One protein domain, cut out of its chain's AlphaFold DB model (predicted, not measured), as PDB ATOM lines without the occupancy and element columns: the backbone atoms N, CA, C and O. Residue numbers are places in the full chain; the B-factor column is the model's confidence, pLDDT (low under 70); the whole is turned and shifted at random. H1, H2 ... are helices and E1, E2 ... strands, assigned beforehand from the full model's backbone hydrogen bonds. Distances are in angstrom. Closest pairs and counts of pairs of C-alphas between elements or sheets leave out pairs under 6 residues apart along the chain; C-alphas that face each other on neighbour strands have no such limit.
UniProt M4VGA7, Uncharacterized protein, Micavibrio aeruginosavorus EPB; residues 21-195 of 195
ATOM      1  N   ILE A  21     -38.992 -18.259 -11.617       70.38
ATOM      2  CA  ILE A  21     -37.852 -17.343 -11.684       70.38
ATOM      3  C   ILE A  21     -37.198 -17.279 -10.307       70.38
ATOM      4  O   ILE A  21     -37.802 -16.800  -9.350       70.38
ATOM      5  N   THR A  22     -35.954 -17.735 -10.228       69.62
ATOM      6  CA  THR A  22     -35.080 -17.562  -9.064       69.62
ATOM      7  C   THR A  22     -33.985 -16.545  -9.389       69.62
ATOM      8  O   THR A  22     -33.780 -16.186 -10.553       69.62
ATOM      9  N   GLU A  23     -33.237 -16.085  -8.384       64.81
ATOM     10  CA  GLU A  23     -32.079 -15.205  -8.613       64.81
ATOM     11  C   GLU A  23     -30.990 -15.850  -9.488       64.81
ATOM     12  O   GLU A  23     -30.247 -15.139 -10.167       64.81
ATOM     13  N   ALA A  24     -30.958 -17.183  -9.560       67.81
ATOM     14  CA  ALA A  24     -30.046 -17.949 -10.404       67.81
ATOM     15  C   ALA A  24     -30.547 -18.156 -11.850       67.81
ATOM     16  O   ALA A  24     -29.804 -18.676 -12.680       67.81
ATOM     17  N   ALA A  25     -31.787 -17.769 -12.186       74.38
ATOM     18  CA  ALA A  25     -32.320 -17.970 -13.535       74.38
ATOM     19  C   ALA A  25     -31.511 -17.168 -14.577       74.38
ATOM     20  O   ALA A  25     -31.313 -15.968 -14.378       74.38
ATOM     21  N   PRO A  26     -31.068 -17.762 -15.695       81.19
ATOM     22  CA  PRO A  26     -30.198 -17.069 -16.639       81.19
ATOM     23  C   PRO A  26     -30.898 -15.853 -17.256       81.19
ATOM     24  O   PRO A  26     -32.063 -15.920 -17.656       81.19
ATOM     25  N   ILE A  27     -30.163 -14.745 -17.351       84.62
ATOM     26  CA  ILE A  27     -30.571 -13.597 -18.160       84.62
ATOM     27  C   ILE A  27     -30.391 -13.989 -19.626       84.62
ATOM     28  O   ILE A  27     -29.335 -14.478 -20.027       84.62
ATOM     29  N   ARG A  28     -31.436 -13.775 -20.416       85.69
ATOM     30  CA  ARG A  28     -31.415 -13.888 -21.870       85.69
ATOM     31  C   ARG A  28     -31.419 -12.503 -22.485       85.69
ATOM     32  O   ARG A  28     -31.823 -11.531 -21.853       85.69
ATOM     33  N   THR A  29     -31.025 -12.442 -23.744       82.12
ATOM     34  CA  THR A  29     -31.218 -11.262 -24.580       82.12
ATOM     35  C   THR A  29     -32.261 -11.607 -25.631       82.12
ATOM     36  O   THR A  29     -32.207 -12.700 -26.197       82.12
ATOM     37  N   ALA A  30     -33.241 -10.723 -25.845       73.00
ATOM     38  CA  ALA A  30     -34.279 -10.931 -26.859       73.00
ATOM     39  C   ALA A  30     -33.627 -11.219 -28.227       73.00
ATOM     40  O   ALA A  30     -32.541 -10.690 -28.489       73.00
ATOM     41  N   PRO A  31     -34.218 -12.100 -29.057       61.03
ATOM     42  CA  PRO A  31     -33.535 -12.660 -30.215       61.03
ATOM     43  C   PRO A  31     -32.990 -11.589 -31.171       61.03
ATOM     44  O   PRO A  31     -33.591 -10.545 -31.404       61.03
ATOM     45  N   ARG A  32     -31.810 -11.892 -31.728       54.25
ATOM     46  CA  ARG A  32     -30.970 -11.020 -32.575       54.25
ATOM     47  C   ARG A  32     -31.550 -10.776 -33.979       54.25
ATOM     48  O   ARG A  32     -31.037  -9.930 -34.707       54.25
ATOM     49  N   ARG A  33     -32.582 -11.532 -34.373       59.91
ATOM     50  CA  ARG A  33     -33.380 -11.318 -35.586       59.91
ATOM     51  C   ARG A  33     -34.787 -10.946 -35.132       59.91
ATOM     52  O   ARG A  33     -35.368 -11.635 -34.302       59.91
ATOM     53  N   LEU A  34     -35.243  -9.782 -35.573       69.19
ATOM     54  CA  LEU A  34     -36.518  -9.203 -35.182       69.19
ATOM     55  C   LEU A  34     -37.420  -9.213 -36.406       69.19
ATOM     56  O   LEU A  34     -37.258  -8.386 -37.305       69.19
ATOM     57  N   ASN A  35     -38.383 -10.127 -36.426       73.62
ATOM     58  CA  ASN A  35     -39.506 -10.004 -37.335       73.62
ATOM     59  C   ASN A  35     -40.481  -8.959 -36.780       73.62
ATOM     60  O   ASN A  35     -41.280  -9.231 -35.886       73.62
ATOM     61  N   LEU A  36     -40.383  -7.738 -37.307       83.38
ATOM     62  CA  LEU A  36     -41.278  -6.629 -36.966       83.38
ATOM     63  C   LEU A  36     -42.554  -6.615 -37.817       83.38
ATOM     64  O   LEU A  36     -43.315  -5.651 -37.754       83.38
ATOM     65  N   ALA A  37     -42.807  -7.641 -38.633       88.31
ATOM     66  CA  ALA A  37     -44.120  -7.789 -39.235       88.31
ATOM     67  C   ALA A  37     -45.159  -8.071 -38.145       88.31
ATOM     68  O   ALA A  37     -44.893  -8.744 -37.143       88.31
ATOM     69  N   PHE A  38     -46.377  -7.577 -38.352       88.94
ATOM     70  CA  PHE A  38     -47.488  -7.965 -37.500       88.94
ATOM     71  C   PHE A  38     -47.686  -9.484 -37.577       88.94
ATOM     72  O   PHE A  38     -48.073 -10.014 -38.618       88.94
ATOM     73  N   ASN A  39     -47.438 -10.180 -36.467       85.00
ATOM     74  CA  ASN A  39     -47.606 -11.626 -36.359       85.00
ATOM     75  C   ASN A  39     -48.700 -11.976 -35.344       85.00
ATOM     76  O   ASN A  39     -48.456 -12.656 -34.347       85.00
ATOM     77  N   GLY A  40     -49.919 -11.486 -35.586       85.88
ATOM     78  CA  GLY A  40     -51.072 -11.800 -34.739       85.88
ATOM     79  C   GLY A  40     -51.294 -13.307 -34.589       85.88
ATOM     80  O   GLY A  40     -51.635 -13.761 -33.506       85.88
ATOM     81  N   ALA A  41     -51.013 -14.100 -35.629       85.25
ATOM     82  CA  ALA A  41     -51.119 -15.553 -35.558       85.25
ATOM     83  C   ALA A  41     -50.226 -16.136 -34.451       85.25
ATOM     84  O   ALA A  41     -50.729 -16.875 -33.612       85.25
ATOM     85  N   ALA A  42     -48.950 -15.755 -34.352       87.44
ATOM     86  CA  ALA A  42     -48.075 -16.282 -33.300       87.44
ATOM     87  C   ALA A  42     -48.529 -15.881 -31.889       87.44
ATOM     88  O   ALA A  42     -48.456 -16.687 -30.964       87.44
ATOM     89  N   TRP A  43     -49.030 -14.653 -31.727       91.44
ATOM     90  CA  TRP A  43     -49.485 -14.135 -30.434       91.44
ATOM     91  C   TRP A  43     -50.869 -14.651 -30.007       91.44
ATOM     92  O   TRP A  43     -51.133 -14.712 -28.808       91.44
ATOM     93  N   ASN A  44     -51.724 -15.036 -30.963       91.62
ATOM     94  CA  ASN A  44     -53.129 -15.387 -30.720       91.62
ATOM     95  C   ASN A  44     -53.434 -16.888 -30.878       91.62
ATOM     96  O   ASN A  44     -54.470 -17.339 -30.407       91.62
ATOM     97  N   THR A  45     -52.571 -17.672 -31.541       82.19
ATOM     98  CA  THR A  45     -52.839 -19.107 -31.805       82.19
ATOM     99  C   THR A  45     -52.800 -19.965 -30.541       82.19
ATOM    100  O   THR A  45     -53.434 -21.013 -30.499       82.19
ATOM    101  N   HIS A  46     -52.085 -19.527 -29.505       83.50
ATOM    102  CA  HIS A  46     -51.945 -20.280 -28.261       83.50
ATOM    103  C   HIS A  46     -52.616 -19.537 -27.113       83.50
ATOM    104  O   HIS A  46     -52.062 -18.555 -26.610       83.50
ATOM    105  N   GLY A  47     -53.771 -20.029 -26.660       86.00
ATOM    106  CA  GLY A  47     -54.577 -19.368 -25.627       86.00
ATOM    107  C   GLY A  47     -53.784 -19.146 -24.340       86.00
ATOM    108  O   GLY A  47     -53.780 -18.054 -23.779       86.00
ATOM    109  N   PHE A  48     -52.980 -20.137 -23.939       88.94
ATOM    110  CA  PHE A  48     -52.109 -19.990 -22.773       88.94
ATOM    111  C   PHE A  48     -51.033 -18.907 -22.961       88.94
ATOM    112  O   PHE A  48     -50.747 -18.165 -22.026       88.94
ATOM    113  N   LEU A  49     -50.437 -18.770 -24.151       90.62
ATOM    114  CA  LEU A  49     -49.478 -17.688 -24.405       90.62
ATOM    115  C   LEU A  49     -50.170 -16.322 -24.349       90.62
ATOM    116  O   LEU A  49     -49.651 -15.393 -23.724       90.62
ATOM    117  N   GLN A  50     -51.343 -16.215 -24.974       92.12
ATOM    118  CA  GLN A  50     -52.157 -15.006 -24.972       92.12
ATOM    119  C   GLN A  50     -52.529 -14.583 -23.540       92.12
ATOM    120  O   GLN A  50     -52.416 -13.400 -23.213       92.12
ATOM    121  N   ASP A  51     -52.896 -15.530 -22.676       91.62
ATOM    122  CA  ASP A  51     -53.286 -15.274 -21.282       91.62
ATOM    123  C   ASP A  51     -52.105 -14.958 -20.353       91.62
ATOM    124  O   ASP A  51     -52.271 -14.323 -19.302       91.62
ATOM    125  N   GLN A  52     -50.905 -15.416 -20.710       92.56
ATOM    126  CA  GLN A  52     -49.699 -15.280 -19.889       92.56
ATOM    127  C   GLN A  52     -48.769 -14.145 -20.328       92.56
ATOM    128  O   GLN A  52     -47.726 -13.938 -19.703       92.56
ATOM    129  N   THR A  53     -49.133 -13.398 -21.368       93.94
ATOM    130  CA  THR A  53     -48.378 -12.245 -21.872       93.94
ATOM    131  C   THR A  53     -49.224 -10.979 -21.837       93.94
ATOM    132  O   THR A  53     -50.451 -11.034 -21.838       93.94
ATOM    133  N   ASN A  54     -48.568  -9.821 -21.788       94.88
ATOM    134  CA  ASN A  54     -49.229  -8.516 -21.756       94.88
ATOM    135  C   ASN A  54     -48.738  -7.583 -22.875       94.88
ATOM    136  O   ASN A  54     -47.853  -7.938 -23.656       94.88
ATOM    137  N   CYS A  55     -49.292  -6.365 -22.916       96.25
ATOM    138  CA  CYS A  55     -48.931  -5.313 -23.872       96.25
ATOM    139  C   CYS A  55     -47.422  -5.042 -23.926       96.25
ATOM    140  O   CYS A  55     -46.879  -4.806 -25.000       96.25
ATOM    141  N   TYR A  56     -46.726  -5.103 -22.786       96.25
ATOM    142  CA  TYR A  56     -45.298  -4.811 -22.737       96.25
ATOM    143  C   TYR A  56     -44.462  -5.940 -23.352       96.25
ATOM    144  O   TYR A  56     -43.624  -5.672 -24.209       96.25
ATOM    145  N   ALA A  57     -44.728  -7.204 -23.005       94.81
ATOM    146  CA  ALA A  57     -44.066  -8.341 -23.652       94.81
ATOM    147  C   ALA A  57     -44.340  -8.391 -25.166       94.81
ATOM    148  O   ALA A  57     -43.418  -8.634 -25.946       94.81
ATOM    149  N   TYR A  58     -45.579  -8.092 -25.573       95.44
ATOM    150  CA  TYR A  58     -45.962  -7.950 -26.978       95.44
ATOM    151  C   TYR A  58     -45.162  -6.852 -27.688       95.44
ATOM    152  O   TYR A  58     -44.549  -7.094 -28.732       95.44
ATOM    153  N   ALA A  59     -45.124  -5.650 -27.104       95.62
ATOM    154  CA  ALA A  59     -44.473  -4.500 -27.716       95.62
ATOM    155  C   ALA A  59     -42.970  -4.715 -27.899       95.62
ATOM    156  O   ALA A  59     -42.413  -4.326 -28.924       95.62
ATOM    157  N   LEU A  60     -42.334  -5.410 -26.955       94.38
ATOM    158  CA  LEU A  60     -40.929  -5.816 -27.030       94.38
ATOM    159  C   LEU A  60     -40.673  -7.018 -27.949       94.38
ATOM    160  O   LEU A  60     -39.522  -7.409 -28.113       94.38
ATOM    161  N   ASN A  61     -41.720  -7.613 -28.522       93.06
ATOM    162  CA  ASN A  61     -41.661  -8.865 -29.269       93.06
ATOM    163  C   ASN A  61     -40.945  -9.991 -28.489       93.06
ATOM    164  O   ASN A  61     -40.142 -10.748 -29.030       93.06
ATOM    165  N   CYS A  62     -41.199 -10.065 -27.179       92.38
ATOM    166  CA  CYS A  62     -40.483 -10.930 -26.246       92.38
ATOM    167  C   CYS A  62     -41.476 -11.807 -25.467       92.38
ATOM    168  O   CYS A  62     -41.769 -11.529 -24.300       92.38
ATOM    169  N   PRO A  63     -42.016 -12.874 -26.082       92.38
ATOM    170  CA  PRO A  63     -43.105 -13.657 -25.497       92.38
ATOM    171  C   PRO A  63     -42.683 -14.383 -24.211       92.38
ATOM    172  O   PRO A  63     -43.470 -14.512 -23.277       92.38
ATOM    173  N   GLU A  64     -41.406 -14.760 -24.086       92.75
ATOM    174  CA  GLU A  64     -40.862 -15.370 -22.869       92.75
ATOM    175  C   GLU A  64     -40.898 -14.429 -21.651       92.75
ATOM    176  O   GLU A  64     -40.831 -14.896 -20.512       92.75
ATOM    177  N   ALA A  65     -41.037 -13.111 -21.851       92.38
ATOM    178  CA  ALA A  65     -41.138 -12.145 -20.758       92.38
ATOM    179  C   ALA A  65     -42.489 -12.200 -20.021       92.38
ATOM    180  O   ALA A  65     -42.575 -11.673 -18.907       92.38
ATOM    181  N   GLY A  66     -43.510 -12.852 -20.593       92.25
ATOM    182  CA  GLY A  66     -44.809 -13.081 -19.956       92.25
ATOM    183  C   GLY A  66     -45.514 -11.794 -19.514       92.25
ATOM    184  O   GLY A  66     -45.560 -10.808 -20.247       92.25
ATOM    185  N   TRP A  67     -46.038 -11.781 -18.286       92.25
ATOM    186  CA  TRP A  67     -46.537 -10.575 -17.614       92.25
ATOM    187  C   TRP A  67     -45.374  -9.670 -17.191       92.25
ATOM    188  O   TRP A  67     -44.963  -9.623 -16.029       92.25
ATOM    189  N   ALA A  68     -44.789  -8.990 -18.176       92.38
ATOM    190  CA  ALA A  68     -43.635  -8.134 -17.983       92.38
ATOM    191  C   ALA A  68     -44.004  -6.836 -17.260       92.38
ATOM    192  O   ALA A  68     -45.024  -6.212 -17.546       92.38
ATOM    193  N   ILE A  69     -43.128  -6.402 -16.351       92.31
ATOM    194  CA  ILE A  69     -43.280  -5.157 -15.597       92.31
ATOM    195  C   ILE A  69     -42.133  -4.224 -15.988       92.31
ATOM    196  O   ILE A  69     -40.974  -4.617 -15.818       92.31
ATOM    197  N   PRO A  70     -42.418  -2.988 -16.437       94.69
ATOM    198  CA  PRO A  70     -41.383  -2.002 -16.713       94.69
ATOM    199  C   PRO A  70     -40.392  -1.824 -15.552       94.69
ATOM    200  O   PRO A  70     -40.761  -1.596 -14.387       94.69
ATOM    201  N   GLY A  71     -39.106  -1.870 -15.886       93.94
ATOM    202  CA  GLY A  71     -37.959  -1.743 -14.988       93.94
ATOM    203  C   GLY A  71     -37.625  -3.013 -14.210       93.94
ATOM    204  O   GLY A  71     -36.889  -2.925 -13.217       93.94
ATOM    205  N   GLN A  72     -38.225  -4.151 -14.569       92.75
ATOM    206  CA  GLN A  72     -38.050  -5.459 -13.931       92.75
ATOM    207  C   GLN A  72     -37.871  -6.594 -14.955       92.75
ATOM    208  O   GLN A  72     -38.065  -7.755 -14.593       92.75
ATOM    209  N   LEU A  73     -37.513  -6.317 -16.217       91.62
ATOM    210  CA  LEU A  73     -37.318  -7.390 -17.207       91.62
ATOM    211  C   LEU A  73     -36.216  -8.365 -16.792       91.62
ATOM    212  O   LEU A  73     -36.438  -9.570 -16.817       91.62
ATOM    213  N   ALA A  74     -35.067  -7.854 -16.346       89.00
ATOM    214  CA  ALA A  74     -33.950  -8.660 -15.850       89.00
ATOM    215  C   ALA A  74     -34.061  -9.029 -14.352       89.00
ATOM    216  O   ALA A  74     -33.165  -9.668 -13.797       89.00
ATOM    217  N   GLY A  75     -35.135  -8.605 -13.677       84.69
ATOM    218  CA  GLY A  75     -35.369  -8.861 -12.255       84.69
ATOM    219  C   GLY A  75     -36.183 -10.131 -11.994       84.69
ATOM    220  O   GLY A  75     -36.752 -10.726 -12.904       84.69
ATOM    221  N   HIS A  76     -36.282 -10.524 -10.721       72.50
ATOM    222  CA  HIS A  76     -37.076 -11.679 -10.275       72.50
ATOM    223  C   HIS A  76     -38.493 -11.305  -9.791       72.50
ATOM    224  O   HIS A  76     -39.276 -12.174  -9.408       72.50
ATOM    225  N   LYS A  77     -38.854 -10.013  -9.781       77.06
ATOM    226  CA  LYS A  77     -40.168  -9.567  -9.292       77.06
ATOM    227  C   LYS A  77     -41.275  -9.964 -10.272       77.06
ATOM    228  O   LYS A  77     -41.190  -9.682 -11.468       77.06
ATOM    229  N   ARG A  78     -42.319 -10.606  -9.737       68.56
ATOM    230  CA  ARG A  78     -43.516 -11.046 -10.484       68.56
ATOM    231  C   ARG A  78     -44.668 -10.048 -10.417       68.56
ATOM    232  O   ARG A  78     -45.508 -10.057 -11.302       68.56
ATOM    233  N   ASN A  79     -44.665  -9.182  -9.406       76.31
ATOM    234  CA  ASN A  79     -45.689  -8.169  -9.189       76.31
ATOM    235  C   ASN A  79     -45.059  -6.779  -9.188       76.31
ATOM    236  O   ASN A  79     -43.930  -6.590  -8.713       76.31
ATOM    237  N   ALA A  80     -45.796  -5.799  -9.708       73.44
ATOM    238  CA  ALA A  80     -45.447  -4.409  -9.487       73.44
ATOM    239  C   ALA A  80     -45.475  -4.134  -7.970       73.44
ATOM    240  O   ALA A  80     -46.306  -4.711  -7.264       73.44
ATOM    241  N   PRO A  81     -44.571  -3.295  -7.436       76.31
ATOM    242  CA  PRO A  81     -44.669  -2.860  -6.047       76.31
ATOM    243  C   PRO A  81     -46.061  -2.282  -5.771       76.31
ATOM    244  O   PRO A  81     -46.547  -1.489  -6.576       76.31
ATOM    245  N   ALA A  82     -46.682  -2.640  -4.644       74.44
ATOM    246  CA  ALA A  82     -48.039  -2.196  -4.297       74.44
ATOM    247  C   ALA A  82     -48.187  -0.660  -4.260       74.44
ATOM    248  O   ALA A  82     -49.259  -0.124  -4.500       74.44
ATOM    249  N   ASN A  83     -47.087   0.050  -4.010       75.62
ATOM    250  CA  ASN A  83     -46.988   1.508  -3.982       75.62
ATOM    251  C   ASN A  83     -46.381   2.103  -5.268       75.62
ATOM    252  O   ASN A  83     -45.837   3.211  -5.248       75.62
ATOM    253  N   MET A  84     -46.395   1.375  -6.388       79.75
ATOM    254  CA  MET A  84     -45.847   1.882  -7.642       79.75
ATOM    255  C   MET A  84     -46.688   3.049  -8.170       79.75
ATOM    256  O   MET A  84     -47.758   2.865  -8.737       79.75
ATOM    257  N   HIS A  85     -46.144   4.259  -8.057       87.81
ATOM    258  CA  HIS A  85     -46.728   5.450  -8.664       87.81
ATOM    259  C   HIS A  85     -46.541   5.429 -10.188       87.81
ATOM    260  O   HIS A  85     -45.428   5.624 -10.697       87.81
ATOM    261  N   VAL A  86     -47.625   5.197 -10.928       91.12
ATOM    262  CA  VAL A  86     -47.622   5.177 -12.395       91.12
ATOM    263  C   VAL A  86     -47.690   6.615 -12.917       91.12
ATOM    264  O   VAL A  86     -48.726   7.268 -12.874       91.12
ATOM    265  N   SER A  87     -46.563   7.124 -13.416       95.12
ATOM    266  CA  SER A  87     -46.452   8.447 -14.043       95.12
ATOM    267  C   SER A  87     -45.538   8.390 -15.262       95.12
ATOM    268  O   SER A  87     -44.725   7.472 -15.369       95.12
ATOM    269  N   VAL A  88     -45.602   9.405 -16.133       96.19
ATOM    270  CA  VAL A  88     -44.686   9.548 -17.283       96.19
ATOM    271  C   VAL A  88     -43.228   9.411 -16.857       96.19
ATOM    272  O   VAL A  88     -42.489   8.609 -17.423       96.19
ATOM    273  N   ARG A  89     -42.823  10.122 -15.799       96.19
ATOM    274  CA  ARG A  89     -41.452  10.066 -15.279       96.19
ATOM    275  C   ARG A  89     -41.095   8.676 -14.752       96.19
ATOM    276  O   ARG A  89     -40.024   8.162 -15.069       96.19
ATOM    277  N   THR A  90     -41.979   8.059 -13.965       95.81
ATOM    278  CA  THR A  90     -41.721   6.731 -13.384       95.81
ATOM    279  C   THR A  90     -41.585   5.665 -14.468       95.81
ATOM    280  O   THR A  90     -40.658   4.859 -14.415       95.81
ATOM    281  N   ILE A  91     -42.497   5.655 -15.445       96.62
ATOM    282  CA  ILE A  91     -42.488   4.684 -16.542       96.62
ATOM    283  C   ILE A  91     -41.267   4.907 -17.431       96.62
ATOM    284  O   ILE A  91     -40.541   3.949 -17.674       96.62
ATOM    285  N   ARG A  92     -40.941   6.153 -17.797       97.56
ATOM    286  CA  ARG A  92     -39.709   6.469 -18.538       97.56
ATOM    287  C   ARG A  92     -38.463   5.896 -17.863       97.56
ATOM    288  O   ARG A  92     -37.698   5.181 -18.502       97.56
ATOM    289  N   ASN A  93     -38.272   6.169 -16.572       96.81
ATOM    290  CA  ASN A  93     -37.100   5.684 -15.833       96.81
ATOM    291  C   ASN A  93     -37.024   4.151 -15.810       96.81
ATOM    292  O   ASN A  93     -35.941   3.575 -15.844       96.81
ATOM    293  N   ARG A  94     -38.178   3.486 -15.753       96.00
ATOM    294  CA  ARG A  94     -38.288   2.027 -15.758       96.00
ATOM    295  C   ARG A  94     -37.984   1.417 -17.124       96.00
ATOM    296  O   ARG A  94     -37.247   0.442 -17.174       96.00
ATOM    297  N   LEU A  95     -38.482   2.008 -18.206       97.31
ATOM    298  CA  LEU A  95     -38.169   1.573 -19.569       97.31
ATOM    299  C   LEU A  95     -36.675   1.742 -19.872       97.31
ATOM    300  O   LEU A  95     -36.038   0.820 -20.368       97.31
ATOM    301  N   VAL A  96     -36.085   2.875 -19.479       97.25
ATOM    302  CA  VAL A  96     -34.635   3.097 -19.611       97.25
ATOM    303  C   VAL A  96     -33.840   2.089 -18.779       97.25
ATOM    304  O   VAL A  96     -32.842   1.558 -19.252       97.25
ATOM    305  N   LYS A  97     -34.294   1.767 -17.561       95.81
ATOM    306  CA  LYS A  97     -33.668   0.732 -16.724       95.81
ATOM    307  C   LYS A  97     -33.698  -0.658 -17.371       95.81
ATOM    308  O   LYS A  97     -32.766  -1.428 -17.178       95.81
ATOM    309  N   ASP A  98     -34.754  -0.971 -18.115       95.88
ATOM    310  CA  ASP A  98     -34.860  -2.201 -18.906       95.88
ATOM    311  C   ASP A  98     -33.981  -2.174 -20.174       95.88
ATOM    312  O   ASP A  98     -33.881  -3.180 -20.867       95.88
ATOM    313  N   GLY A  99     -33.325  -1.050 -20.482       95.81
ATOM    314  CA  GLY A  99     -32.426  -0.898 -21.627       95.81
ATOM    315  C   GLY A  99     -33.068  -0.276 -22.867       95.81
ATOM    316  O   GLY A  99     -32.414  -0.195 -23.903       95.81
ATOM    317  N   LEU A 100     -34.323   0.183 -22.794       97.38
ATOM    318  CA  LEU A 100     -34.950   0.885 -23.913       97.38
ATOM    319  C   LEU A 100     -34.328   2.269 -24.120       97.38
ATOM    320  O   LEU A 100     -34.005   2.988 -23.170       97.38
ATOM    321  N   ILE A 101     -34.246   2.679 -25.382       97.81
ATOM    322  CA  ILE A 101     -33.676   3.964 -25.790       97.81
ATOM    323  C   ILE A 101     -34.827   4.920 -26.085       97.81
ATOM    324  O   ILE A 101     -35.645   4.641 -26.954       97.81
ATOM    325  N   ALA A 102     -34.912   6.050 -25.384       98.44
ATOM    326  CA  ALA A 102     -35.896   7.079 -25.718       98.44
ATOM    327  C   ALA A 102     -35.588   7.674 -27.102       98.44
ATOM    328  O   ALA A 102     -34.440   8.023 -27.380       98.44
ATOM    329  N   ILE A 103     -36.610   7.808 -27.946       98.44
ATOM    330  CA  ILE A 103     -36.485   8.332 -29.313       98.44
ATOM    331  C   ILE A 103     -37.540   9.408 -29.584       98.44
ATOM    332  O   ILE A 103     -38.536   9.526 -28.865       98.44
ATOM    333  N   SER A 104     -37.326  10.208 -30.625       98.38
ATOM    334  CA  SER A 104     -38.317  11.171 -31.107       98.38
ATOM    335  C   SER A 104     -39.444  10.487 -31.887       98.38
ATOM    336  O   SER A 104     -39.308   9.358 -32.359       98.38
ATOM    337  N   GLU A 105     -40.554  11.201 -32.083       98.12
ATOM    338  CA  GLU A 105     -41.641  10.755 -32.961       98.12
ATOM    339  C   GLU A 105     -41.153  10.496 -34.389       98.12
ATOM    340  O   GLU A 105     -41.436   9.449 -34.960       98.12
ATOM    341  N   GLN A 106     -40.345  11.403 -34.943       98.12
ATOM    342  CA  GLN A 106     -39.763  11.243 -36.275       98.12
ATOM    343  C   GLN A 106     -38.931   9.957 -36.378       98.12
ATOM    344  O   GLN A 106     -39.013   9.242 -37.374       98.12
ATOM    345  N   GLN A 107     -38.143   9.640 -35.346       97.81
ATOM    346  CA  GLN A 107     -37.392   8.387 -35.295       97.81
ATOM    347  C   GLN A 107     -38.338   7.186 -35.227       97.81
ATOM    348  O   GLN A 107     -38.164   6.247 -36.005       97.81
ATOM    349  N   ALA A 108     -39.365   7.229 -34.375       97.31
ATOM    350  CA  ALA A 108     -40.346   6.153 -34.251       97.31
ATOM    351  C   ALA A 108     -41.071   5.882 -35.577       97.31
ATOM    352  O   ALA A 108     -41.196   4.732 -35.987       97.31
ATOM    353  N   LEU A 109     -41.470   6.935 -36.292       96.31
ATOM    354  CA  LEU A 109     -42.181   6.851 -37.569       96.31
ATOM    355  C   LEU A 109     -41.271   6.541 -38.772       96.31
ATOM    356  O   LEU A 109     -41.765   6.304 -39.869       96.31
ATOM    357  N   SER A 110     -39.949   6.497 -38.595       95.12
ATOM    358  CA  SER A 110     -39.008   6.321 -39.713       95.12
ATOM    359  C   SER A 110     -38.939   4.904 -40.297       95.12
ATOM    360  O   SER A 110     -38.385   4.725 -41.377       95.12
ATOM    361  N   GLY A 111     -39.416   3.880 -39.577       91.00
ATOM    362  CA  GLY A 111     -39.245   2.466 -39.965       91.00
ATOM    363  C   GLY A 111     -37.864   1.880 -39.711       91.00
ATOM    364  O   GLY A 111     -37.656   0.702 -39.965       91.00
ATOM    365  N   LYS A 112     -36.926   2.664 -39.170       91.44
ATOM    366  CA  LYS A 112     -35.543   2.221 -38.933       91.44
ATOM    367  C   LYS A 112     -35.327   1.534 -37.585       91.44
ATOM    368  O   LYS A 112     -34.255   0.992 -37.344       91.44
ATOM    369  N   PHE A 113     -36.316   1.591 -36.698       92.44
ATOM    370  CA  PHE A 113     -36.219   1.090 -35.334       92.44
ATOM    371  C   PHE A 113     -37.369   0.136 -35.043       92.44
ATOM    372  O   PHE A 113     -38.489   0.344 -35.514       92.44
ATOM    373  N   HIS A 114     -37.116  -0.839 -34.168       94.62
ATOM    374  CA  HIS A 114     -38.179  -1.486 -33.406       94.62
ATOM    375  C   HIS A 114     -38.731  -0.468 -32.408       94.62
ATOM    376  O   HIS A 114     -38.283  -0.376 -31.265       94.62
ATOM    377  N   ALA A 115     -39.661   0.351 -32.892       96.94
ATOM    378  CA  ALA A 115     -40.255   1.430 -32.131       96.94
ATOM    379  C   ALA A 115     -41.480   0.944 -31.353       96.94
ATOM    380  O   ALA A 115     -42.338   0.229 -31.877       96.94
ATOM    381  N   ILE A 116     -41.575   1.395 -30.108       97.81
ATOM    382  CA  ILE A 116     -42.761   1.272 -29.274       97.81
ATOM    383  C   ILE A 116     -43.214   2.658 -28.816       97.81
ATOM    384  O   ILE A 116     -42.406   3.582 -28.681       97.81
ATOM    385  N   ALA A 117     -44.503   2.793 -28.541       98.25
ATOM    386  CA  ALA A 117     -45.092   3.974 -27.932       98.25
ATOM    387  C   ALA A 117     -45.796   3.573 -26.640       98.25
ATOM    388  O   ALA A 117     -46.380   2.493 -26.568       98.25
ATOM    389  N   VAL A 118     -45.750   4.434 -25.625       97.94
ATOM    390  CA  VAL A 118     -46.429   4.182 -24.350       97.94
ATOM    391  C   VAL A 118     -47.416   5.296 -24.033       97.94
ATOM    392  O   VAL A 118     -47.085   6.482 -24.089       97.94
ATOM    393  N   VAL A 119     -48.628   4.905 -23.658       96.94
ATOM    394  CA  VAL A 119     -49.635   5.789 -23.069       96.94
ATOM    395  C   VAL A 119     -49.879   5.386 -21.630       96.94
ATOM    396  O   VAL A 119     -49.756   4.224 -21.254       96.94
ATOM    397  N   ILE A 120     -50.162   6.372 -20.794       96.31
ATOM    398  CA  ILE A 120     -50.195   6.208 -19.350       96.31
ATOM    399  C   ILE A 120     -51.525   6.718 -18.835       96.31
ATOM    400  O   ILE A 120     -51.877   7.875 -19.064       96.31
ATOM    401  N   THR A 121     -52.204   5.870 -18.074       93.25
ATOM    402  CA  THR A 121     -53.270   6.270 -17.163       93.25
ATOM    403  C   THR A 121     -52.634   6.503 -15.797       93.25
ATOM    404  O   THR A 121     -52.251   5.528 -15.136       93.25
ATOM    405  N   PRO A 122     -52.471   7.766 -15.359       91.94
ATOM    406  CA  PRO A 122     -51.778   8.071 -14.115       91.94
ATOM    407  C   PRO A 122     -52.338   7.272 -12.936       91.94
ATOM    408  O   PRO A 122     -53.551   7.160 -12.775       91.94
ATOM    409  N   ASN A 123     -51.436   6.716 -12.127       88.75
ATOM    410  CA  ASN A 123     -51.727   5.897 -10.943       88.75
ATOM    411  C   ASN A 123     -52.546   4.622 -11.176       88.75
ATOM    412  O   ASN A 123     -52.975   4.004 -10.206       88.75
ATOM    413  N   ARG A 124     -52.733   4.205 -12.432       88.69
ATOM    414  CA  ARG A 124     -53.502   3.002 -12.759       88.69
ATOM    415  C   ARG A 124     -52.724   2.037 -13.633       88.69
ATOM    416  O   ARG A 124     -52.521   0.902 -13.223       88.69
ATOM    417  N   ASP A 125     -52.324   2.472 -14.825       90.31
ATOM    418  CA  ASP A 125     -51.818   1.553 -15.844       90.31
ATOM    419  C   ASP A 125     -50.992   2.264 -16.925       90.31
ATOM    420  O   ASP A 125     -51.021   3.492 -17.063       90.31
ATOM    421  N   CYS A 126     -50.264   1.485 -17.715       93.50
ATOM    422  CA  CYS A 126     -49.652   1.928 -18.955       93.50
ATOM    423  C   CYS A 126     -49.913   0.917 -20.067       93.50
ATOM    424  O   CYS A 126     -49.799  -0.291 -19.869       93.50
ATOM    425  N   HIS A 127     -50.193   1.427 -21.259       96.00
ATOM    426  CA  HIS A 127     -50.426   0.619 -22.443       96.00
ATOM    427  C   HIS A 127     -49.351   0.872 -23.491       96.00
ATOM    428  O   HIS A 127     -48.846   1.992 -23.613       96.00
ATOM    429  N   PHE A 128     -48.997  -0.175 -24.229       97.19
ATOM    430  CA  PHE A 128     -47.906  -0.153 -25.192       97.19
ATOM    431  C   PHE A 128     -48.403  -0.501 -26.588       97.19
ATOM    432  O   PHE A 128     -49.065  -1.518 -26.784       97.19
ATOM    433  N   TYR A 129     -47.988   0.317 -27.548       97.31
ATOM    434  CA  TYR A 129     -48.132   0.059 -28.972       97.31
ATOM    435  C   TYR A 129     -46.775  -0.304 -29.557       97.31
ATOM    436  O   TYR A 129     -45.750   0.258 -29.159       97.31
ATOM    437  N   ARG A 130     -46.772  -1.196 -30.539       96.44
ATOM    438  CA  ARG A 130     -45.608  -1.536 -31.355       96.44
ATOM    439  C   ARG A 130     -45.816  -1.011 -32.760       96.44
ATOM    440  O   ARG A 130     -46.912  -1.145 -33.300       96.44
ATOM    441  N   ARG A 131     -44.770  -0.451 -33.358       96.12
ATOM    442  CA  ARG A 131     -44.792  -0.129 -34.780       96.12
ATOM    443  C   ARG A 131     -44.355  -1.341 -35.586       96.12
ATOM    444  O   ARG A 131     -43.258  -1.855 -35.371       96.12
ATOM    445  N   ASP A 132     -45.206  -1.770 -36.503       95.12
ATOM    446  CA  ASP A 132     -44.917  -2.875 -37.403       95.12
ATOM    447  C   ASP A 132     -44.153  -2.384 -38.648       95.12
ATOM    448  O   ASP A 132     -44.087  -1.185 -38.946       95.12
ATOM    449  N   ILE A 133     -43.535  -3.315 -39.380       92.81
ATOM    450  CA  ILE A 133     -42.657  -3.011 -40.525       92.81
ATOM    451  C   ILE A 133     -43.379  -2.301 -41.681       92.81
ATOM    452  O   ILE A 133     -42.759  -1.547 -42.425       92.81
ATOM    453  N   ASP A 134     -44.692  -2.495 -41.803       93.12
ATOM    454  CA  ASP A 134     -45.541  -1.805 -42.782       93.12
ATOM    455  C   ASP A 134     -45.949  -0.388 -42.349       93.12
ATOM    456  O   ASP A 134     -46.707   0.289 -43.039       93.12
ATOM    457  N   GLY A 135     -45.431   0.076 -41.212       93.75
ATOM    458  CA  GLY A 135     -45.632   1.423 -40.702       93.75
ATOM    459  C   GLY A 135     -46.906   1.617 -39.888       93.75
ATOM    460  O   GLY A 135     -47.088   2.711 -39.351       93.75
ATOM    461  N   THR A 136     -47.742   0.584 -39.752       95.62
ATOM    462  CA  THR A 136     -48.911   0.615 -38.864       95.62
ATOM    463  C   THR A 136     -48.523   0.377 -37.405       95.62
ATOM    464  O   THR A 136     -47.402  -0.036 -37.094       95.62
ATOM    465  N   TRP A 137     -49.457   0.653 -36.498       97.00
ATOM    466  CA  TRP A 137     -49.320   0.332 -35.083       97.00
ATOM    467  C   TRP A 137     -50.234  -0.828 -34.703       97.00
ATOM    468  O   TRP A 137     -51.360  -0.949 -35.190       97.00
ATOM    469  N   SER A 138     -49.747  -1.670 -33.803       96.75
ATOM    470  CA  SER A 138     -50.492  -2.777 -33.217       96.75
ATOM    471  C   SER A 138     -50.285  -2.828 -31.712       96.75
ATOM    472  O   SER A 138     -49.321  -2.279 -31.168       96.75
ATOM    473  N   ASP A 139     -51.200  -3.492 -31.026       95.50
ATOM    474  CA  ASP A 139     -51.179  -3.629 -29.580       95.50
ATOM    475  C   ASP A 139     -51.831  -4.930 -29.115       95.50
ATOM    476  O   ASP A 139     -52.403  -5.691 -29.896       95.50
ATOM    477  N   LYS A 140     -51.692  -5.191 -27.815       94.12
ATOM    478  CA  LYS A 140     -52.304  -6.324 -27.118       94.12
ATOM    479  C   LYS A 140     -52.798  -5.858 -25.749       94.12
ATOM    480  O   LYS A 140     -51.985  -5.615 -24.861       94.12
ATOM    481  N   GLY A 141     -54.108  -5.716 -25.568       87.50
ATOM    482  CA  GLY A 141     -54.726  -5.241 -24.321       87.50
ATOM    483  C   GLY A 141     -54.685  -6.279 -23.195       87.50
ATOM    484  O   GLY A 141     -55.643  -7.005 -22.969       87.50
ATOM    485  N   GLY A 142     -53.573  -6.403 -22.468       85.94
ATOM    486  CA  GLY A 142     -53.475  -7.409 -21.400       85.94
ATOM    487  C   GLY A 142     -53.656  -8.827 -21.955       85.94
ATOM    488  O   GLY A 142     -52.785  -9.279 -22.692       85.94
ATOM    489  N   ARG A 143     -54.771  -9.503 -21.629       90.06
ATOM    490  CA  ARG A 143     -55.139 -10.840 -22.156       90.06
ATOM    491  C   ARG A 143     -55.830 -10.805 -23.519       90.06
ATOM    492  O   ARG A 143     -56.003 -11.858 -24.123       90.06
ATOM    493  N   ASP A 144     -56.182  -9.631 -24.026       91.56
ATOM    494  CA  ASP A 144     -56.829  -9.509 -25.331       91.56
ATOM    495  C   ASP A 144     -55.915 -10.012 -26.452       91.56
ATOM    496  O   ASP A 144     -54.695 -10.153 -26.284       91.56
ATOM    497  N   MET A 145     -56.513 -10.295 -27.606       93.44
ATOM    498  CA  MET A 145     -55.774 -10.672 -28.805       93.44
ATOM    499  C   MET A 145     -54.868  -9.523 -29.258       93.44
ATOM    500  O   MET A 145     -55.234  -8.350 -29.174       93.44
ATOM    501  N   ALA A 146     -53.693  -9.865 -29.780       95.44
ATOM    502  CA  ALA A 146     -52.878  -8.918 -30.520       95.44
ATOM    503  C   ALA A 146     -53.616  -8.507 -31.799       95.44
ATOM    504  O   ALA A 146     -54.030  -9.368 -32.587       95.44
ATOM    505  N   ALA A 147     -53.759  -7.203 -32.013       96.25
ATOM    506  CA  ALA A 147     -54.510  -6.646 -33.126       96.25
ATOM    507  C   ALA A 147     -53.784  -5.448 -33.738       96.25
ATOM    508  O   ALA A 147     -53.069  -4.706 -33.064       96.25
ATOM    509  N   ARG A 148     -53.989  -5.249 -35.042       95.50
ATOM    510  CA  ARG A 148     -53.637  -3.989 -35.698       95.50
ATOM    511  C   ARG A 148     -54.599  -2.903 -35.247       95.50
ATOM    512  O   ARG A 148     -55.790  -3.163 -35.088       95.50
ATOM    513  N   ASN A 149     -54.090  -1.687 -35.132       91.94
ATOM    514  CA  ASN A 149     -54.854  -0.543 -34.675       91.94
ATOM    515  C   ASN A 149     -54.839   0.554 -35.755       91.94
ATOM    516  O   ASN A 149     -54.038   1.486 -35.685       91.94
ATOM    517  N   PRO A 150     -55.680   0.443 -36.805       89.62
ATOM    518  CA  PRO A 150     -55.635   1.346 -37.961       89.62
ATOM    519  C   PRO A 150     -56.019   2.794 -37.623       89.62
ATOM    520  O   PRO A 150     -55.760   3.696 -38.412       89.62
ATOM    521  N   THR A 151     -56.629   3.026 -36.459       91.25
ATOM    522  CA  THR A 151     -56.968   4.363 -35.958       91.25
ATOM    523  C   THR A 151     -55.798   5.045 -35.248       91.25
ATOM    524  O   THR A 151     -55.880   6.239 -34.972       91.25
ATOM    525  N   ILE A 152     -54.711   4.319 -34.963       93.44
ATOM    526  CA  ILE A 152     -53.503   4.845 -34.330       93.44
ATOM    527  C   ILE A 152     -52.415   4.982 -35.394       93.44
ATOM    528  O   ILE A 152     -51.731   4.023 -35.744       93.44
ATOM    529  N   THR A 153     -52.239   6.197 -35.903       94.31
ATOM    530  CA  THR A 153     -51.190   6.545 -36.875       94.31
ATOM    531  C   THR A 153     -50.027   7.266 -36.197       94.31
ATOM    532  O   THR A 153     -48.856   6.954 -36.433       94.31
ATOM    533  N   ILE A 154     -50.356   8.176 -35.279       95.88
ATOM    534  CA  ILE A 154     -49.436   8.954 -34.458       95.88
ATOM    535  C   ILE A 154     -49.862   8.766 -32.994       95.88
ATOM    536  O   ILE A 154     -50.724   9.500 -32.505       95.88
ATOM    537  N   PRO A 155     -49.278   7.801 -32.256       95.44
ATOM    538  CA  PRO A 155     -49.681   7.491 -30.881       95.44
ATOM    539  C   PRO A 155     -49.698   8.687 -29.920       95.44
ATOM    540  O   PRO A 155     -50.522   8.730 -29.011       95.44
ATOM    541  N   SER A 156     -48.828   9.682 -30.120       95.25
ATOM    542  CA  SER A 156     -48.804  10.905 -29.302       95.25
ATOM    543  C   SER A 156     -50.068  11.766 -29.422       95.25
ATOM    544  O   SER A 156     -50.309  12.614 -28.563       95.25
ATOM    545  N   ARG A 157     -50.874  11.539 -30.463       93.44
ATOM    546  CA  ARG A 157     -52.112  12.258 -30.768       93.44
ATOM    547  C   ARG A 157     -53.313  11.325 -30.667       93.44
ATOM    548  O   ARG A 157     -54.230  11.587 -29.896       93.44
ATOM    549  N   ASP A 158     -53.257  10.211 -31.388       92.25
ATOM    550  CA  ASP A 158     -54.415   9.357 -31.661       92.25
ATOM    551  C   ASP A 158     -54.771   8.445 -30.480       92.25
ATOM    552  O   ASP A 158     -55.921   8.048 -30.313       92.25
ATOM    553  N   ALA A 159     -53.798   8.117 -29.623       86.88
ATOM    554  CA  ALA A 159     -54.029   7.260 -28.461       86.88
ATOM    555  C   ALA A 159     -54.527   8.041 -27.229       86.88
ATOM    556  O   ALA A 159     -54.755   7.455 -26.172       86.88
ATOM    557  N   LEU A 160     -54.705   9.364 -27.339       87.25
ATOM    558  CA  LEU A 160     -55.118  10.241 -26.236       87.25
ATOM    559  C   LEU A 160     -56.618  10.563 -26.244       87.25
ATOM    560  O   LEU A 160     -57.050  11.555 -25.657       87.25
ATOM    561  N   ASN A 161     -57.433   9.697 -26.849       76.19
ATOM    562  CA  ASN A 161     -58.881   9.891 -27.006       76.19
ATOM    563  C   ASN A 161     -59.668   9.923 -25.678       76.19
ATOM    564  O   ASN A 161     -60.867  10.187 -25.675       76.19
ATOM    565  N   GLN A 162     -59.016   9.674 -24.537       72.88
ATOM    566  CA  GLN A 162     -59.602   9.802 -23.203       72.88
ATOM    567  C   GLN A 162     -58.853  10.859 -22.383       72.88
ATOM    568  O   GLN A 162     -57.627  10.836 -22.284       72.88
ATOM    569  N   LYS A 163     -59.602  11.748 -21.713       69.50
ATOM    570  CA  LYS A 163     -59.089  12.946 -21.007       69.50
ATOM    571  C   LYS A 163     -57.962  12.681 -19.994       69.50
ATOM    572  O   LYS A 163     -57.171  13.575 -19.701       69.50
ATOM    573  N   HIS A 164     -57.904  11.482 -19.420       80.25
ATOM    574  CA  HIS A 164     -56.938  11.130 -18.379       80.25
ATOM    575  C   HIS A 164     -55.647  10.500 -18.915       80.25
ATOM    576  O   HIS A 164     -54.695  10.348 -18.149       80.25
ATOM    577  N   LEU A 165     -55.592  10.150 -20.202       90.44
ATOM    578  CA  LEU A 165     -54.410   9.543 -20.798       90.44
ATOM    579  C   LEU A 165     -53.310  10.584 -20.996       90.44
ATOM    580  O   LEU A 165     -53.547  11.735 -21.365       90.44
ATOM    581  N   LYS A 166     -52.075  10.166 -20.731       95.69
ATOM    582  CA  LYS A 166     -50.862  10.945 -20.969       95.69
ATOM    583  C   LYS A 166     -49.956  10.178 -21.909       95.69
ATOM    584  O   LYS A 166     -49.723   8.987 -21.710       95.69
ATOM    585  N   PHE A 167     -49.394  10.869 -22.891       97.25
ATOM    586  CA  PHE A 167     -48.361  10.275 -23.721       97.25
ATOM    587  C   PHE A 167     -47.067  10.138 -22.910       97.25
ATOM    588  O   PHE A 167     -46.574  11.112 -22.339       97.25
ATOM    589  N   GLY A 168     -46.543   8.917 -22.812       97.12
ATOM    590  CA  GLY A 168     -45.339   8.607 -22.041       97.12
ATOM    591  C   GLY A 168     -44.057   8.533 -22.875       97.12
ATOM    592  O   GLY A 168     -42.972   8.379 -22.307       97.12
ATOM    593  N   GLY A 169     -44.167   8.674 -24.199       98.19
ATOM    594  CA  GLY A 169     -43.040   8.788 -25.122       98.19
ATOM    595  C   GLY A 169     -42.917   7.631 -26.112       98.19
ATOM    596  O   GLY A 169     -43.635   6.631 -26.033       98.19
ATOM    597  N   TYR A 170     -41.964   7.789 -27.027       98.69
ATOM    598  CA  TYR A 170     -41.518   6.748 -27.943       98.69
ATOM    599  C   TYR A 170     -40.182   6.171 -27.482       98.69
ATOM    600  O   TYR A 170     -39.322   6.892 -26.962       98.69
ATOM    601  N   TYR A 171     -40.000   4.873 -27.701       98.44
ATOM    602  CA  TYR A 171     -38.786   4.158 -27.327       98.44
ATOM    603  C   TYR A 171     -38.394   3.158 -28.414       98.44
ATOM    604  O   TYR A 171     -39.260   2.563 -29.050       98.44
ATOM    605  N   ALA A 172     -37.096   2.958 -28.615       96.75
ATOM    606  CA  ALA A 172     -36.550   1.886 -29.432       96.75
ATOM    607  C   ALA A 172     -36.065   0.736 -28.546       96.75
ATOM    608  O   ALA A 172     -35.407   0.956 -27.521       96.75
ATOM    609  N   VAL A 173     -36.326  -0.490 -28.993       94.88
ATOM    610  CA  VAL A 173     -35.565  -1.661 -28.553       94.88
ATOM    611  C   VAL A 173     -34.165  -1.577 -29.185       94.88
ATOM    612  O   VAL A 173     -34.066  -1.356 -30.397       94.88
ATOM    613  N   PRO A 174     -33.072  -1.706 -28.409       92.38
ATOM    614  CA  PRO A 174     -31.720  -1.716 -28.954       92.38
ATOM    615  C   PRO A 174     -31.539  -2.800 -30.027       92.38
ATOM    616  O   PRO A 174     -32.047  -3.908 -29.857       92.38
ATOM    617  N   PRO A 175     -30.743  -2.555 -31.087       87.56
ATOM    618  CA  PRO A 175     -30.492  -3.554 -32.133       87.56
ATOM    619  C   PRO A 175     -29.868  -4.863 -31.629       87.56
ATOM    620  O   PRO A 175     -29.992  -5.900 -32.272       87.56
ATOM    621  N   HIS A 176     -29.184  -4.826 -30.483       85.38
ATOM    622  CA  HIS A 176     -28.614  -6.009 -29.838       85.38
ATOM    623  C   HIS A 176     -29.608  -6.748 -28.925       85.38
ATOM    624  O   HIS A 176     -29.217  -7.724 -28.292       85.38
ATOM    625  N   GLY A 177     -30.867  -6.304 -28.861       87.75
ATOM    626  CA  GLY A 177     -31.913  -6.844 -28.000       87.75
ATOM    627  C   GLY A 177     -31.910  -6.255 -26.587       87.75
ATOM    628  O   GLY A 177     -31.056  -5.452 -26.216       87.75
ATOM    629  N   ILE A 178     -32.896  -6.666 -25.790       90.38
ATOM    630  CA  ILE A 178     -33.046  -6.291 -24.375       90.38
ATOM    631  C   ILE A 178     -32.753  -7.494 -23.495       90.38
ATOM    632  O   ILE A 178     -33.140  -8.616 -23.824       90.38
ATOM    633  N   GLN A 179     -32.095  -7.249 -22.365       92.94
ATOM    634  CA  GLN A 179     -31.864  -8.258 -21.342       92.94
ATOM    635  C   GLN A 179     -33.129  -8.513 -20.518       92.94
ATOM    636  O   GLN A 179     -33.745  -7.590 -19.984       92.94
ATOM    637  N   TYR A 180     -33.494  -9.781 -20.361       92.06
ATOM    638  CA  TYR A 180     -34.649 -10.191 -19.569       92.06
ATOM    639  C   TYR A 180     -34.436 -11.564 -18.929       92.06
ATOM    640  O   TYR A 180     -33.624 -12.368 -19.380       92.06
ATOM    641  N   ARG A 181     -35.187 -11.855 -17.867       91.38
ATOM    642  CA  ARG A 181     -35.307 -13.202 -17.306       91.38
ATOM    643  C   ARG A 181     -36.597 -13.844 -17.822       91.38
ATOM    644  O   ARG A 181     -37.667 -13.264 -17.613       91.38
ATOM    645  N   PRO A 182     -36.527 -15.013 -18.483       90.88
ATOM    646  CA  PRO A 182     -37.716 -15.712 -18.960       90.88
ATOM    647  C   PRO A 182     -38.684 -16.016 -17.818       90.88
ATOM    648  O   PRO A 182     -38.309 -16.610 -16.808       90.88
ATOM    649  N   ARG A 183     -39.944 -15.618 -17.997       91.12
ATOM    650  CA  ARG A 183     -41.075 -15.965 -17.125       91.12
ATOM    651  C   ARG A 183     -41.877 -17.132 -17.681       91.12
ATOM    652  O   ARG A 183     -42.559 -17.818 -16.925       91.12
ATOM    653  N   LEU A 184     -41.790 -17.337 -18.991       91.81
ATOM    654  CA  LEU A 184     -42.385 -18.447 -19.711       91.81
ATOM    655  C   LEU A 184     -41.285 -19.225 -20.422       91.81
ATOM    656  O   LEU A 184     -40.322 -18.647 -20.921       91.81
ATOM    657  N   ARG A 185     -41.450 -20.541 -20.465       90.88
ATOM    658  CA  ARG A 185     -40.705 -21.437 -21.335       90.88
ATOM    659  C   ARG A 185     -41.561 -21.646 -22.569       90.88
ATOM    660  O   ARG A 185     -42.650 -22.210 -22.466       90.88
ATOM    661  N   ILE A 186     -41.042 -21.202 -23.702       89.44
ATOM    662  CA  ILE A 186     -41.656 -21.374 -25.014       89.44
ATOM    663  C   ILE A 186     -40.754 -22.333 -25.799       89.44
ATOM    664  O   ILE A 186     -39.535 -22.163 -25.776       89.44
ATOM    665  N   PRO A 187     -41.298 -23.385 -26.427       88.31
ATOM    666  CA  PRO A 187     -40.495 -24.357 -27.149       88.31
ATOM    667  C   PRO A 187     -39.935 -23.714 -28.420       88.31
ATOM    668  O   PRO A 187     -40.602 -22.892 -29.045       88.31
ATOM    669  N   GLU A 188     -38.728 -24.115 -28.819       85.38
ATOM    670  CA  GLU A 188     -37.986 -23.490 -29.924       85.38
ATOM    671  C   GLU A 188     -38.799 -23.327 -31.225       85.38
ATOM    672  O   GLU A 188     -38.784 -22.230 -31.782       85.38
ATOM    673  N   PRO A 189     -39.593 -24.321 -31.687       87.25
ATOM    674  CA  PRO A 189     -40.403 -24.153 -32.897       87.25
ATOM    675  C   PRO A 189     -41.421 -23.010 -32.803       87.25
ATOM    676  O   PRO A 189     -41.712 -22.358 -33.800       87.25
ATOM    677  N   LEU A 190     -41.959 -22.754 -31.607       85.69
ATOM    678  CA  LEU A 190     -42.881 -21.646 -31.373       85.69
ATOM    679  C   LEU A 190     -42.120 -20.324 -31.229       85.69
ATOM    680  O   LEU A 190     -42.562 -19.300 -31.743       85.69
ATOM    681  N   LEU A 191     -40.953 -20.336 -30.578       85.88
ATOM    682  CA  LEU A 191     -40.126 -19.141 -30.412       85.88
ATOM    683  C   LEU A 191     -39.641 -18.577 -31.761       85.88
ATOM    684  O   LEU A 191     -39.566 -17.360 -31.925       85.88
ATOM    685  N   GLN A 192     -39.405 -19.445 -32.749       85.38
ATOM    686  CA  GLN A 192     -39.042 -19.057 -34.117       85.38
ATOM    687  C   GLN A 192     -40.110 -18.225 -34.837       85.38
ATOM    688  O   GLN A 192     -39.772 -17.496 -35.762       85.38
ATOM    689  N   LEU A 193     -41.376 -18.263 -34.405       84.50
ATOM    690  CA  LEU A 193     -42.410 -17.396 -34.978       84.50
ATOM    691  C   LEU A 193     -42.207 -15.912 -34.617       84.50
ATOM    692  O   LEU A 193     -42.811 -15.039 -35.239       84.50
ATOM    693  N   PHE A 194     -41.372 -15.617 -33.618       83.50
ATOM    694  CA  PHE A 194     -41.099 -14.260 -33.146       83.50
ATOM    695  C   PHE A 194     -39.743 -13.713 -33.629       83.50
ATOM    696  O   PHE A 194     -39.474 -12.531 -33.418       83.50
ATOM    697  N   GLY A 195     -38.897 -14.548 -34.250       71.69
ATOM    698  CA  GLY A 195     -37.546 -14.203 -34.727       71.69
ATOM    699  C   GLY A 195     -37.452 -13.865 -36.210       71.69
ATOM    700  O   GLY A 195     -38.428 -14.115 -36.947       71.69
TER     701      GLY A 195
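AT A GLANCE: This is residues 21 to 195 of the 195 residues of an uncharacterized protein of Micavibrio aeruginosavorus EPB (UniProt M4VGA7). A strongly twisted sheet of six strands makes one half of the domain, with H4 packed slantwise over part of it and short helices on both of its faces, H1 and H3 on one and H5 on the other. Beside it, on the side of H3, the other half is mostly loops, residues 21 to 39, 60 to 87 and 173 to 187, with the small helices H1, H2 and H7. The printed part has 175 residues, with fewer than half in named elements, of mixed class: H1 H2 H3 H4 E1 H5 E2 E3 E4 E5 H6 E6 H7. The sheet order is E1 E6 E2 E3 E4 E5, antiparallel throughout. The whole is compact, with a radius of gyration of the C-alphas of 15.0 A and spans of 41 by 38 by 29 A.

IN THESE COORDINATES: Find C-alpha 115 at (-40.255, 1.430, -32.131); E2 runs from there to residue 121, 20.4 A. E3, residues 125 to 131, covers 20.3 A, and E6, residues 166 to 172, 18.9 A. The shorter strands are E1, residues 101 to 103, E4, 137 to 140, and E5, 146 to 148. H4 starts at C-alpha 88, (-44.686, 9.548, -17.283), and runs 14.1 A to residue 97. Look for the short helices H1 at residues 40 to 44, H2 at 47 to 52, H3 at 55 to 59, H5 at 105 to 109 and H6 at 155 to 158. H7, residues 188 to 194, ends at (-41.099, -14.260, -33.146).

HOW THE PARTS SIT: E2, E3, E4 and E5 form a meander, each the antiparallel neighbour of the one before; look for N 119 and O 127 at 2.9 A, N 130 and O 138 at 2.8 A, and N 139 and O 147 at 3.0 A. On the other side of E2 is E6, with N 168 and O 118 at 2.8 A, then the edge strand E1, with N 101 and O 172 at 3.0 A. E1, H5, E2 is a split strand-helix-strand unit, E6 between its strands, with a right-handed crossover. H4 lies over E2 at a height of 7.6 A; its closest C-alphas to E6 are Val 88 and Gly 168, 4.9 A. H3 is on the sheet, C-alphas 59 and 130 being 4.8 A apart. H6 only grazes it. H1 and H7 only just touch, with 3 pairs of C-alphas within 8 A, the closest Ala 42 and Leu 193 at 6.0 A. H1 and H2 only just touch, only at the corner by their link, with 3 pairs. Every O i to N i+4 pair is within hydrogen-bond range in H1 to H5; H7 has 1 of 3, and 3 of 4 O i to N i+3 pairs; H6 is too short.

THE WHOLE: The C-alphas farthest apart, Ala 24 and Lys 163, are 43.7 A apart. The printed part has no cut; the links H3 to H4 and E6 to H7 are long. Residues 22 to 24, 31 to 34, 78 and 163 have pLDDT under 70.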